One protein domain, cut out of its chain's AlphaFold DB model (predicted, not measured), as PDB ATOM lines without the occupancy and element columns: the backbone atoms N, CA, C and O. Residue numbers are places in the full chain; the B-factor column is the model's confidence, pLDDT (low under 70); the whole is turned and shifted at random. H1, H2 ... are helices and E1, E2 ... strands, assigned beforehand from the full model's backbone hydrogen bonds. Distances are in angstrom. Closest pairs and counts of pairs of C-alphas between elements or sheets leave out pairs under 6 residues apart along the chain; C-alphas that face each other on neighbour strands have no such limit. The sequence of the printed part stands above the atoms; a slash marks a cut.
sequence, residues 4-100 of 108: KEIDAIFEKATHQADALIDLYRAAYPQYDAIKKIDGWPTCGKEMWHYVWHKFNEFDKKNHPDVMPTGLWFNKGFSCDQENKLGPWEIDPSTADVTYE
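Overview. This is residues 4 to 100 of the 108 residues of an uncharacterized protein of viral metagenome (UniProt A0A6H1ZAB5). Three helices, H1, H2 and H3, stand roughly side by side with their centres in a triangle, and the short H4 packs on H2. At one end of this helix group a two-stranded ribbon, E1 and E2, sits far from the middle, and the long unnamed stretch of residues 76 to 95 winds past that end. The printed part has 97 residues, in the order H1, H2, E1, H3, H4, E2, with E1 and E2 antiparallel; the class is mostly helix. The whole is compact, with a radius of gyration of the C-alphas of 13.2 A and spans of 34 by 32 by 24 A.

Along the chain. H1, residues 4 to 12, begins at C-alpha 4 (58.792, 78.402, 164.747). H2 covers residues 16 to 27 over 17.1 A, and E1 residues 34 to 38. H3, residues 45 to 62, is the longest helix at 25.5 A. H4 covers residues 70 to 75. E2, residues 96 to 99, ends at C-alpha 99 (60.542, 50.866, 155.185).

Arrangement. H2 is the hub. H1 and H2 form a helical hairpin; their closest C-alphas, of Ile 9 and Ala 19, are 5.7 A apart. H1 touches H3 the same way at a shallow tilt of 18 degrees, closest at the C-alphas of Ile 6 and Val 51, 7.2 A. H2 only just touches H3, with 3 pairs of C-alphas within 8 A, the closest those of Gln 16 and Asp 59, 6.9 A. H4 touches H2, closest at the C-alphas of Gln 16 and Leu 71, 7.3 A. H1 and H4 are apart. In E1 and E2, N 35 and O 98 are within hydrogen-bond range at 2.8 A, as are N 96 and O 38 at 2.9 A. In H1, H2, H3 and H4 every O i to N i+4 pair is within hydrogen-bond range.

Size, cuts and confidence. The two C-alphas farthest apart, of Pro 64 and Glu 100, are 36.7 A apart. The link from H4 to E2 is long, at 20 residues. The printed part has no cut, and no printed residue is under 70 in pLDDT.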
ATOM      1  N   LYS A   4      59.733  78.680 163.652       98.06
ATOM      2  CA  LYS A   4      58.792  78.402 164.747       98.06
ATOM      3  C   LYS A   4      58.629  76.900 164.990       98.06
ATOM      4  O   LYS A   4      58.536  76.475 166.135       98.06
ATOM      5  N   GLU A   5      58.596  76.101 163.927       97.69
ATOM      6  CA  GLU A   5      58.548  74.636 164.035       97.69
ATOM      7  C   GLU A   5      59.829  74.087 164.671       97.69
ATOM      8  O   GLU A   5      59.757  73.235 165.553       97.69
ATOM      9  N   ILE A   6      60.991  74.613 164.277       98.38
ATOM     10  CA  ILE A   6      62.286  74.226 164.850       98.38
ATOM     11  C   ILE A   6      62.364  74.643 166.321       98.38
ATOM     12  O   ILE A   6      62.738  73.835 167.162       98.38
ATOM     13  N   ASP A   7      61.974  75.870 166.660       98.44
ATOM     14  CA  ASP A   7      61.939  76.347 168.045       98.44
ATOM     15  C   ASP A   7      61.086  75.432 168.926       98.44
ATOM     16  O   ASP A   7      61.567  74.965 169.957       98.44
ATOM     17  N   ALA A   8      59.883  75.079 168.465       98.44
ATOM     18  CA  ALA A   8      58.995  74.165 169.176       98.44
ATOM     19  C   ALA A   8      59.605  72.763 169.372       98.44
ATOM     20  O   ALA A   8      59.325  72.118 170.380       98.44
ATOM     21  N   ILE A   9      60.449  72.286 168.445       98.38
ATOM     22  CA  ILE A   9      61.199  71.028 168.602       98.38
ATOM     23  C   ILE A   9      62.205  71.126 169.754       98.38
ATOM     24  O   ILE A   9      62.276  70.219 170.581       98.38
ATOM     25  N   PHE A  10      62.960  72.220 169.845       98.25
ATOM     26  CA  PHE A  10      63.957  72.387 170.907       98.25
ATOM     27  C   PHE A  10      63.341  72.724 172.269       98.25
ATOM     28  O   PHE A  10      63.903  72.344 173.291       98.25
ATOM     29  N   GLU A  11      62.193  73.405 172.306       97.75
ATOM     30  CA  GLU A  11      61.474  73.713 173.551       97.75
ATOM     31  C   GLU A  11      60.958  72.456 174.262       97.75
ATOM     32  O   GLU A  11      60.933  72.415 175.492       97.75
ATOM     33  N   LYS A  12      60.563  71.428 173.502       97.31
ATOM     34  CA  LYS A  12      60.063  70.155 174.048       97.31
ATOM     35  C   LYS A  12      61.148  69.095 174.260       97.31
ATOM     36  O   LYS A  12      60.891  68.105 174.940       97.31
ATOM     37  N   ALA A  13      62.323  69.261 173.652       97.69
ATOM     38  CA  ALA A  13      63.392  68.272 173.710       97.69
ATOM     39  C   ALA A  13      64.013  68.210 175.112       97.69
ATOM     40  O   ALA A  13      64.423  69.227 175.672       97.69
ATOM     41  N   THR A  14      64.136  67.000 175.661       96.25
ATOM     42  CA  THR A  14      64.838  66.767 176.935       96.25
ATOM     43  C   THR A  14      66.299  66.390 176.710       96.25
ATOM     44  O   THR A  14      67.166  66.693 177.528       96.25
ATOM     45  N   HIS A  15      66.587  65.788 175.559       97.44
ATOM     46  CA  HIS A  15      67.908  65.385 175.116       97.44
ATOM     47  C   HIS A  15      68.142  65.811 173.658       97.44
ATOM     48  O   HIS A  15      67.206  65.896 172.865       97.44
ATOM     49  N   GLN A  16      69.403  66.016 173.259       96.81
ATOM     50  CA  GLN A  16      69.769  66.387 171.878       96.81
ATOM     51  C   GLN A  16      69.268  65.358 170.839       96.81
ATOM     52  O   GLN A  16      68.938  65.701 169.706       96.81
ATOM     53  N   ALA A  17      69.155  64.091 171.246       97.50
ATOM     54  CA  ALA A  17      68.605  63.018 170.420       97.50
ATOM     55  C   ALA A  17      67.108  63.202 170.123       97.50
ATOM     56  O   ALA A  17      66.687  62.913 169.006       97.50
ATOM     57  N   ASP A  18      66.328  63.729 171.073       98.19
ATOM     58  CA  ASP A  18      64.891  63.966 170.893       98.19
ATOM     59  C   ASP A  18      64.665  65.011 169.796       98.19
ATOM     60  O   ASP A  18      63.885  64.796 168.869       98.19
ATOM     61  N   ALA A  19      65.430  66.109 169.857       98.19
ATOM     62  CA  ALA A  19      65.385  67.161 168.848       98.19
ATOM     63  C   ALA A  19      65.741  66.621 167.457       98.19
ATOM     64  O   ALA A  19      65.064  66.929 166.476       98.19
ATOM     65  N   LEU A  20      66.776  65.777 167.362       98.44
ATOM     66  CA  LEU A  20      67.163  65.159 166.097       98.44
ATOM     67  C   LEU A  20      66.055  64.255 165.536       98.44
ATOM     68  O   LEU A  20      65.726  64.361 164.356       98.44
ATOM     69  N   ILE A  21      65.471  63.387 166.365       97.94
ATOM     70  CA  ILE A  21      64.395  62.477 165.947       97.94
ATOM     71  C   ILE A  21      63.193  63.271 165.432       97.94
ATOM     72  O   ILE A  21      62.639  62.938 164.386       97.94
ATOM     73  N   ASP A  22      62.811  64.349 166.113       98.06
ATOM     74  CA  ASP A  22      61.674  65.167 165.697       98.06
ATOM     75  C   ASP A  22      61.934  65.961 164.409       98.06
ATOM     76  O   ASP A  22      61.020  66.119 163.595       98.06
ATOM     77  N   LEU A  23      63.176  66.393 164.165       98.31
ATOM     78  CA  LEU A  23      63.567  66.949 162.866       98.31
ATOM     79  C   LEU A  23      63.404  65.905 161.754       98.31
ATOM     80  O   LEU A  23      62.827  66.204 160.709       98.31
ATOM     81  N   TYR A  24      63.850  64.668 161.986       98.12
ATOM     82  CA  TYR A  24      63.669  63.576 161.030       98.12
ATOM     83  C   TYR A  24      62.191  63.218 160.811       98.12
ATOM     84  O   TYR A  24      61.787  63.015 159.669       98.12
ATOM     85  N   ARG A  25      61.355  63.199 161.856       97.44
ATOM     86  CA  ARG A  25      59.900  62.998 161.717       97.44
ATOM     87  C   ARG A  25      59.238  64.058 160.848       97.44
ATOM     88  O   ARG A  25      58.318  63.755 160.098       97.44
ATOM     89  N   ALA A  26      59.713  65.294 160.924       96.31
ATOM     90  CA  ALA A  26      59.204  66.358 160.078       96.31
ATOM     91  C   ALA A  26      59.705  66.272 158.624       96.31
ATOM     92  O   ALA A  26      59.013  66.738 157.722       96.31
ATOM     93  N   ALA A  27      60.873  65.666 158.380       97.06
ATOM     94  CA  ALA A  27      61.359  65.375 157.030       97.06
ATOM     95  C   ALA A  27      60.668  64.150 156.398       97.06
ATOM     96  O   ALA A  27      60.473  64.111 155.185       97.06
ATOM     97  N   TYR A  28      60.273  63.168 157.213       96.31
ATOM     98  CA  TYR A  28      59.670  61.913 156.768       96.31
ATOM     99  C   TYR A  28      58.288  61.693 157.407       96.31
ATOM    100  O   TYR A  28      58.209  61.211 158.536       96.31
ATOM    101  N   PRO A  29      57.176  61.929 156.684       92.06
ATOM    102  CA  PRO A  29      55.825  61.747 157.229       92.06
ATOM    103  C   PRO A  29      55.523  60.337 157.761       92.06
ATOM    104  O   PRO A  29      54.666  60.175 158.622       92.06
ATOM    105  N   GLN A  30      56.223  59.314 157.256       93.62
ATOM    106  CA  GLN A  30      56.103  57.917 157.693       93.62
ATOM    107  C   GLN A  30      57.334  57.456 158.491       93.62
ATOM    108  O   GLN A  30      57.724  56.294 158.404       93.62
ATOM    109  N   TYR A  31      57.974  58.360 159.241       95.25
ATOM    110  CA  TYR A  31      59.227  58.080 159.949       95.25
ATOM    111  C   TYR A  31      59.174  56.822 160.823       95.25
ATOM    112  O   TYR A  31      60.099  56.020 160.789       95.25
ATOM    113  N   ASP A  32      58.077  56.600 161.551       94.56
ATOM    114  CA  ASP A  32      57.961  55.440 162.444       94.56
ATOM    115  C   ASP A  32      57.839  54.096 161.684       94.56
ATOM    116  O   ASP A  32      57.961  53.032 162.288       94.56
ATOM    117  N   ALA A  33      57.628  54.119 160.361       94.81
ATOM    118  CA  ALA A  33      57.675  52.937 159.496       94.81
ATOM    119  C   ALA A  33      59.059  52.712 158.858       94.81
ATOM    120  O   ALA A  33      59.252  51.727 158.139       94.81
ATOM    121  N   ILE A  34      60.019  53.615 159.077       95.38
ATOM    122  CA  ILE A  34      61.370  53.504 158.531       95.38
ATOM    123  C   ILE A  34      62.154  52.456 159.316       95.38
ATOM    124  O   ILE A  34      62.344  52.554 160.525       95.38
ATOM    125  N   LYS A  35      62.684  51.477 158.590       95.75
ATOM    126  CA  LYS A  35      63.620  50.478 159.102       95.75
ATOM    127  C   LYS A  35      65.056  50.995 159.112       95.75
ATOM    128  O   LYS A  35      65.829  50.685 160.016       95.75
ATOM    129  N   LYS A  36      65.439  51.719 158.058       94.81
ATOM    130  CA  LYS A  36      66.812  52.177 157.833       94.81
ATOM    131  C   LYS A  36      66.834  53.431 156.965       94.81
ATOM    132  O   LYS A  36      66.055  53.529 156.020       94.81
ATOM    133  N   ILE A  37      67.762  54.336 157.269       96.19
ATOM    134  CA  ILE A  37      68.136  55.476 156.426       96.19
ATOM    135  C   ILE A  37      69.630  55.348 156.135       96.19
ATOM    136  O   ILE A  37      70.432  55.281 157.070       96.19
ATOM    137  N   ASP A  38      69.990  55.293 154.859       96.38
ATOM    138  CA  ASP A  38      71.364  55.356 154.373       96.38
ATOM    139  C   ASP A  38      71.622  56.751 153.784       96.38
ATOM    140  O   ASP A  38      70.941  57.195 152.863       96.38
ATOM    141  N   GLY A  39      72.601  57.465 154.345       96.44
ATOM    142  CA  GLY A  39      72.850  58.875 154.036       96.44
ATOM    143  C   GLY A  39      72.057  59.833 154.927       96.44
ATOM    144  O   GLY A  39      71.597  59.468 156.013       96.44
ATOM    145  N   TRP A  40      71.929  61.082 154.479       97.31
ATOM    146  CA  TRP A  40      71.244  62.141 155.218       97.31
ATOM    147  C   TRP A  40      70.335  62.939 154.277       97.31
ATOM    148  O   TRP A  40      70.731  63.220 153.142       97.31
ATOM    149  N   PRO A  41      69.119  63.306 154.719       97.62
ATOM    150  CA  PRO A  41      68.295  64.242 153.967       97.62
ATOM    151  C   PRO A  41      69.027  65.584 153.856       97.62
ATOM    152  O   PRO A  41      69.806  65.953 154.742       97.62
ATOM    153  N   THR A  42      68.774  66.321 152.783       98.44
ATOM    154  CA  THR A  42      69.413  67.615 152.532       98.44
ATOM    155  C   THR A  42      68.452  68.743 152.872       98.44
ATOM    156  O   THR A  42      67.249  68.623 152.677       98.44
ATOM    157  N   CYS A  43      68.956  69.856 153.397       98.56
ATOM    158  CA  CYS A  43      68.155  71.058 153.607       98.56
ATOM    159  C   CYS A  43      68.862  72.318 153.114       98.56
ATOM    160  O   CYS A  43      70.084  72.347 152.939       98.56
ATOM    161  N   GLY A  44      68.069  73.366 152.894       98.38
ATOM    162  CA  GLY A  44      68.560  74.688 152.530       98.38
ATOM    163  C   GLY A  44      69.509  75.279 153.577       98.38
ATOM    164  O   GLY A  44      69.426  74.990 154.775       98.38
ATOM    165  N   LYS A  45      70.420  76.148 153.122       98.12
ATOM    166  CA  LYS A  45      71.508  76.699 153.950       98.12
ATOM    167  C   LYS A  45      71.017  77.436 155.195       98.12
ATOM    168  O   LYS A  45      71.588  77.261 156.270       98.12
ATOM    169  N   GLU A  46      69.977  78.261 155.070       98.00
ATOM    170  CA  GLU A  46      69.462  79.036 156.206       98.00
ATOM    171  C   GLU A  46      68.904  78.126 157.299       98.00
ATOM    172  O   GLU A  46      69.239  78.307 158.472       98.00
ATOM    173  N   MET A  47      68.114  77.117 156.919       98.25
ATOM    174  CA  MET A  47      67.634  76.113 157.861       98.25
ATOM    175  C   MET A  47      68.797  75.365 158.510       98.25
ATOM    176  O   MET A  47      68.817  75.239 159.734       98.25
ATOM    177  N   TRP A  48      69.775  74.909 157.726       98.50
ATOM    178  CA  TRP A  48      70.908  74.155 158.254       98.50
ATOM    179  C   TRP A  48      71.685  74.952 159.312       98.50
ATOM    180  O   TRP A  48      71.939  74.452 160.410       98.50
ATOM    181  N   HIS A  49      72.010  76.217 159.018       98.12
ATOM    182  CA  HIS A  49      72.709  77.098 159.957       98.12
ATOM    183  C   HIS A  49      71.875  77.408 161.199       98.12
ATOM    184  O   HIS A  49      72.413  77.480 162.305       98.12
ATOM    185  N   TYR A  50      70.566  77.578 161.030       98.62
ATOM    186  CA  TYR A  50      69.669  77.835 162.143       98.62
ATOM    187  C   TYR A  50      69.572  76.631 163.084       98.62
ATOM    188  O   TYR A  50      69.739  76.783 164.291       98.62
ATOM    189  N   VAL A  51      69.391  75.422 162.545       98.62
ATOM    190  CA  VAL A  51      69.362  74.187 163.341       98.62
ATOM    191  C   VAL A  51      70.705  73.951 164.035       98.62
ATOM    192  O   VAL A  51      70.724  73.638 165.225       98.62
ATOM    193  N   TRP A  52      71.828  74.181 163.345       98.38
ATOM    194  CA  TRP A  52      73.156  74.138 163.964       98.38
ATOM    195  C   TRP A  52      73.254  75.085 165.169       98.38
ATOM    196  O   TRP A  52      73.727  74.685 166.233       98.38
ATOM    197  N   HIS A  53      72.764  76.321 165.035       98.50
ATOM    198  CA  HIS A  53      72.768  77.284 166.134       98.50
ATOM    199  C   HIS A  53      71.925  76.797 167.322       98.50
ATOM    200  O   HIS A  53      72.388  76.860 168.460       98.50
ATOM    201  N   LYS A  54      70.743  76.228 167.059       98.50
ATOM    202  CA  LYS A  54      69.872  75.661 168.099       98.50
ATOM    203  C   LYS A  54      70.533  74.496 168.838       98.50
ATOM    204  O   LYS A  54      70.513  74.489 170.065       98.50
ATOM    205  N   PHE A  55      71.181  73.566 168.129       98.44
ATOM    206  CA  PHE A  55      71.971  72.506 168.768       98.44
ATOM    207  C   PHE A  55      73.140  73.074 169.579       98.44
ATOM    208  O   PHE A  55      73.393  72.616 170.684       98.44
ATOM    209  N   ASN A  56      73.831  74.107 169.088       98.19
ATOM    210  CA  ASN A  56      74.967  74.702 169.796       98.19
ATOM    211  C   ASN A  56      74.546  75.305 171.138       98.19
ATOM    212  O   ASN A  56      75.231  75.114 172.141       98.19
ATOM    213  N   GLU A  57      73.431  76.034 171.163       98.00
ATOM    214  CA  GLU A  57      72.885  76.598 172.397       98.00
ATOM    215  C   GLU A  57      72.342  75.510 173.330       98.00
ATOM    216  O   GLU A  57      72.609  75.537 174.534       98.00
ATOM    217  N   PHE A  58      71.617  74.533 172.777       97.88
ATOM    218  CA  PHE A  58      71.030  73.439 173.544       97.88
ATOM    219  C   PHE A  58      72.103  72.563 174.200       97.88
ATOM    220  O   PHE A  58      72.018  72.287 175.396       97.88
ATOM    221  N   ASP A  59      73.132  72.170 173.454       97.75
ATOM    222  CA  ASP A  59      74.182  71.278 173.943       97.75
ATOM    223  C   ASP A  59      75.070  71.988 174.968       97.75
ATOM    224  O   ASP A  59      75.344  71.430 176.022       97.75
ATOM    225  N   LYS A  60      75.434  73.260 174.756       97.31
ATOM    226  CA  LYS A  60      76.191  74.031 175.765       97.31
ATOM    227  C   LYS A  60      75.470  74.137 177.105       97.31
ATOM    228  O   LYS A  60      76.121  74.216 178.143       97.31
ATOM    229  N   LYS A  61      74.137  74.188 177.079       96.88
ATOM    230  CA  LYS A  61      73.311  74.297 178.281       96.88
ATOM    231  C   LYS A  61      73.083  72.945 178.958       96.88
ATOM    232  O   LYS A  61      73.130  72.881 180.182       96.88
ATOM    233  N   ASN A  62      72.784  71.903 178.182       95.81
ATOM    234  CA  ASN A  62      72.274  70.633 178.708       95.81
ATOM    235  C   ASN A  62      73.299  69.486 178.661       95.81
ATOM    236  O   ASN A  62      73.169  68.540 179.428       95.81
ATOM    237  N   HIS A  63      74.312  69.584 177.795       92.81
ATOM    238  CA  HIS A  63      75.354  68.574 177.560       92.81
ATOM    239  C   HIS A  63      76.760  69.211 177.595       92.81
ATOM    240  O   HIS A  63      77.497  69.136 176.612       92.81
ATOM    241  N   PRO A  64      77.166  69.867 178.702       94.06
ATOM    242  CA  PRO A  64      78.425  70.621 178.758       94.06
ATOM    243  C   PRO A  64      79.682  69.751 178.597       94.06
ATOM    244  O   PRO A  64      80.744  70.270 178.260       94.06
ATOM    245  N   ASP A  65      79.560  68.439 178.811       94.56
ATOM    246  CA  ASP A  65      80.668  67.481 178.753       94.56
ATOM    247  C   ASP A  65      80.918  66.906 177.345       94.56
ATOM    248  O   ASP A  65      81.855  66.129 177.150       94.56
ATOM    249  N   VAL A  66      80.099  67.263 176.348       91.00
ATOM    250  CA  VAL A  66      80.280  66.831 174.951       91.00
ATOM    251  C   VAL A  66      80.599  68.017 174.049       91.00
ATOM    252  O   VAL A  66      80.319  69.168 174.372       91.00
ATOM    253  N   MET A  67      81.181  67.743 172.878       93.50
ATOM    254  CA  MET A  67      81.382  68.776 171.861       93.50
ATOM    255  C   MET A  67      80.012  69.307 171.397       93.50
ATOM    256  O   MET A  67      79.237  68.523 170.834       93.50
ATOM    257  N   PRO A  68      79.695  70.602 171.608       96.38
ATOM    258  CA  PRO A  68      78.407  71.159 171.210       96.38
ATOM    259  C   PRO A  68      78.187  70.988 169.714       96.38
ATOM    260  O   PRO A  68      79.112  71.222 168.945       96.38
ATOM    261  N   THR A  69      76.976  70.635 169.286       96.81
ATOM    262  CA  THR A  69      76.604  70.302 167.895       96.81
ATOM    263  C   THR A  69      77.162  68.991 167.352       96.81
ATOM    264  O   THR A  69      76.894  68.648 166.199       96.81
ATOM    265  N   GLY A  70      77.876  68.206 168.165       96.94
ATOM    266  CA  GLY A  70      78.467  66.943 167.727       96.94
ATOM    267  C   GLY A  70      77.442  65.977 167.126       96.94
ATOM    268  O   GLY A  70      77.717  65.347 166.105       96.94
ATOM    269  N   LEU A  71      76.233  65.894 167.689       97.12
ATOM    270  CA  LEU A  71      75.173  65.055 167.126       97.12
ATOM    271  C   LEU A  71      74.691  65.561 165.762       97.12
ATOM    272  O   LEU A  71      74.560  64.761 164.836       97.12
ATOM    273  N   TRP A  72      74.474  66.871 165.620       97.81
ATOM    274  CA  TRP A  72      74.044  67.470 164.355       97.81
ATOM    275  C   TRP A  72      75.072  67.251 163.243       97.81
ATOM    276  O   TRP A  72      74.705  66.856 162.143       97.81
ATOM    277  N   PHE A  73      76.367  67.406 163.526       96.50
ATOM    278  CA  PHE A  73      77.400  67.172 162.514       96.50
ATOM    279  C   PHE A  73      77.498  65.716 162.052       96.50
ATOM    280  O   PHE A  73      77.828  65.465 160.898       96.50
ATOM    281  N   ASN A  74      77.229  64.755 162.939       96.75
ATOM    282  CA  ASN A  74      77.374  63.336 162.612       96.75
ATOM    283  C   ASN A  74      76.097  62.705 162.046       96.75
ATOM    284  O   ASN A  74      76.162  61.731 161.291       96.75
ATOM    285  N   LYS A  75      74.930  63.181 162.485       97.50
ATOM    286  CA  LYS A  75      73.631  62.534 162.246       97.50
ATOM    287  C   LYS A  75      72.538  63.500 161.797       97.50
ATOM    288  O   LYS A  75      71.424  63.049 161.585       97.50
ATOM    289  N   GLY A  76      72.833  64.792 161.692       98.00
ATOM    290  CA  GLY A  76      71.919  65.807 161.183       98.00
ATOM    291  C   GLY A  76      71.755  65.765 159.670       98.00
ATOM    292  O   GLY A  76      72.150  64.814 159.005       98.00
ATOM    293  N   PHE A  77      71.155  66.816 159.125       98.38
ATOM    294  CA  PHE A  77      70.909  66.916 157.689       98.38
ATOM    295  C   PHE A  77      72.161  67.389 156.953       98.38
ATOM    296  O   PHE A  77      72.987  68.131 157.498       98.38
ATOM    297  N   SER A  78      72.275  67.015 155.682       98.25
ATOM    298  CA  SER A  78      73.221  67.642 154.767       98.25
ATOM    299  C   SER A  78      72.779  69.073 154.447       98.25
ATOM    300  O   SER A  78      71.595  69.413 154.474       98.25
ATOM    301  N   CYS A  79      73.753  69.932 154.159       97.88
ATOM    302  CA  CYS A  79      73.518  71.304 153.725       97.88
ATOM    303  C   CYS A  79      73.617  71.359 152.201       97.88
ATOM    304  O   CYS A  79      74.635  70.937 151.647       97.88
ATOM    305  N   ASP A  80      72.591  71.878 151.531       97.75
ATOM    306  CA  ASP A  80      72.613  72.081 150.085       97.75
ATOM    307  C   ASP A  80      73.645  73.152 149.712       97.75
ATOM    308  O   ASP A  80      73.403  74.351 149.835       97.75
ATOM    309  N   GLN A  81      74.823  72.722 149.256       94.81
ATOM    310  CA  GLN A  81      75.908  73.629 148.882       94.81
ATOM    311  C   GLN A  81      75.654  74.341 147.552       94.81
ATOM    312  O   GLN A  81      76.143  75.459 147.358       94.81
ATOM    313  N   GLU A  82      74.868  73.732 146.665       95.31
ATOM    314  CA  GLU A  82      74.651  74.194 145.294       95.31
ATOM    315  C   GLU A  82      73.476  75.179 145.173       95.31
ATOM    316  O   GLU A  82      73.282  75.758 144.106       95.31
ATOM    317  N   ASN A  83      72.751  75.438 146.269       93.56
ATOM    318  CA  ASN A  83      71.558  76.298 146.318       93.56
ATOM    319  C   ASN A  83      70.450  75.839 145.347       93.56
ATOM    320  O   ASN A  83      69.802  76.657 144.694       93.56
ATOM    321  N   LYS A  84      70.268  74.522 145.226       96.88
ATOM    322  CA  LYS A  84      69.155  73.892 144.508       96.88
ATOM    323  C   LYS A  84      67.846  73.953 145.298       96.88
ATOM    324  O   LYS A  84      66.784  73.968 144.686       96.88
ATOM    325  N   LEU A  85      67.928  73.983 146.625       97.69
ATOM    326  CA  LEU A  85      66.797  74.046 147.541       97.69
ATOM    327  C   LEU A  85      66.515  75.486 147.973       97.69
ATOM    328  O   LEU A  85      67.421  76.312 148.130       97.69
ATOM    329  N   GLY A  86      65.244  75.775 148.247       97.88
ATOM    330  CA  GLY A  86      64.851  76.985 148.955       97.88
ATOM    331  C   GLY A  86      65.497  77.060 150.350       97.88
ATOM    332  O   GLY A  86      65.833  76.031 150.941       97.88
ATOM    333  N   PRO A  87      65.637  78.258 150.952       97.44
ATOM    334  CA  PRO A  87      66.434  78.428 152.177       97.44
ATOM    335  C   PRO A  87      65.959  77.594 153.381       97.44
ATOM    336  O   PRO A  87      66.756  77.264 154.261       97.44
ATOM    337  N   TRP A  88      64.671  77.238 153.395       97.69
ATOM    338  CA  TRP A  88      63.981  76.489 154.452       97.69
ATOM    339  C   TRP A  88      63.358  75.168 153.967       97.69
ATOM    340  O   TRP A  88      62.499  74.570 154.631       97.69
ATOM    341  N   GLU A  89      63.763  74.738 152.775       97.88
ATOM    342  CA  GLU A  89      63.309  73.508 152.141       97.88
ATOM    343  C   GLU A  89      64.131  72.308 152.623       97.88
ATOM    344  O   GLU A  89      65.300  72.440 152.995       97.88
ATOM    345  N   ILE A  90      63.488  71.141 152.645       97.94
ATOM    346  CA  ILE A  90      64.090  69.854 152.982       97.94
ATOM    347  C   ILE A  90      63.820  68.928 151.805       97.94
ATOM    348  O   ILE A  90      62.668  68.780 151.400       97.94
ATOM    349  N   ASP A  91      64.866  68.281 151.319       97.75
ATOM    350  CA  ASP A  91      64.790  67.194 150.361       97.75
ATOM    351  C   ASP A  91      65.119  65.864 151.063       97.75
ATOM    352  O   ASP A  91      66.292  65.552 151.305       97.75
ATOM    353  N   PRO A  92      64.093  65.073 151.427       96.56
ATOM    354  CA  PRO A  92      64.289  63.758 152.021       96.56
ATOM    355  C   PRO A  92      64.760  62.704 151.009       96.56
ATOM    356  O   PRO A  92      65.201  61.637 151.422       96.56
ATOM    357  N   SER A  93      64.682  62.973 149.700       96.25
ATOM    358  CA  SER A  93      65.037  61.999 148.661       96.25
ATOM    359  C   SER A  93      66.546  61.848 148.450       96.25
ATOM    360  O   SER A  93      66.978  60.923 147.768       96.25
ATOM    361  N   THR A  94      67.364  62.705 149.072       96.44
ATOM    362  CA  THR A  94      68.832  62.591 149.026       96.44
ATOM    363  C   THR A  94      69.390  61.472 149.903       96.44
ATOM    364  O   THR A  94      70.597  61.235 149.881       96.44
ATOM    365  N   ALA A  95      68.544  60.815 150.701       96.75
ATOM    366  CA  ALA A  95      68.901  59.636 151.475       96.75
ATOM    367  C   ALA A  95      68.088  58.425 151.013       96.75
ATOM    368  O   ALA A  95      66.896  58.529 150.717       96.75
ATOM    369  N   ASP A  96      68.722  57.257 151.030       96.50
ATOM    370  CA  ASP A  96      68.070  55.998 150.704       96.50
ATOM    371  C   ASP A  96      67.312  55.484 151.933       96.50
ATOM    372  O   ASP A  96      67.894  55.195 152.982       96.50
ATOM    373  N   VAL A  97      65.988  55.361 151.818       96.50
ATOM    374  CA  VAL A  97      65.115  54.969 152.933       96.50
ATOM    375  C   VAL A  97      64.488  53.607 152.681       96.50
ATOM    376  O   VAL A  97      63.797  53.388 151.689       96.50
ATOM    377  N   THR A  98      64.685  52.690 153.626       95.50
ATOM    378  CA  THR A  98      64.020  51.382 153.648       95.50
ATOM    379  C   THR A  98      62.912  51.387 154.694       95.50
ATOM    380  O   THR A  98      63.165  51.697 155.858       95.50
ATOM    381  N   TYR A  99      61.705  50.985 154.301       93.06
ATOM    382  CA  TYR A  99      60.542  50.866 155.185       93.06
ATOM    383  C   TYR A  99      60.311  49.414 155.623       93.06
ATOM    384  O   TYR A  99      60.698  48.473 154.928       93.06
ATOM    385  N   GLU A 100      59.671  49.218 156.776       88.88
ATOM    386  CA  GLU A 100      59.235  47.892 157.217       88.88
ATOM    387  C   GLU A 100      58.137  47.331 156.295       88.88
ATOM    388  O   GLU A 100      57.123  47.974 156.018       88.88
TER     389      GLU A 100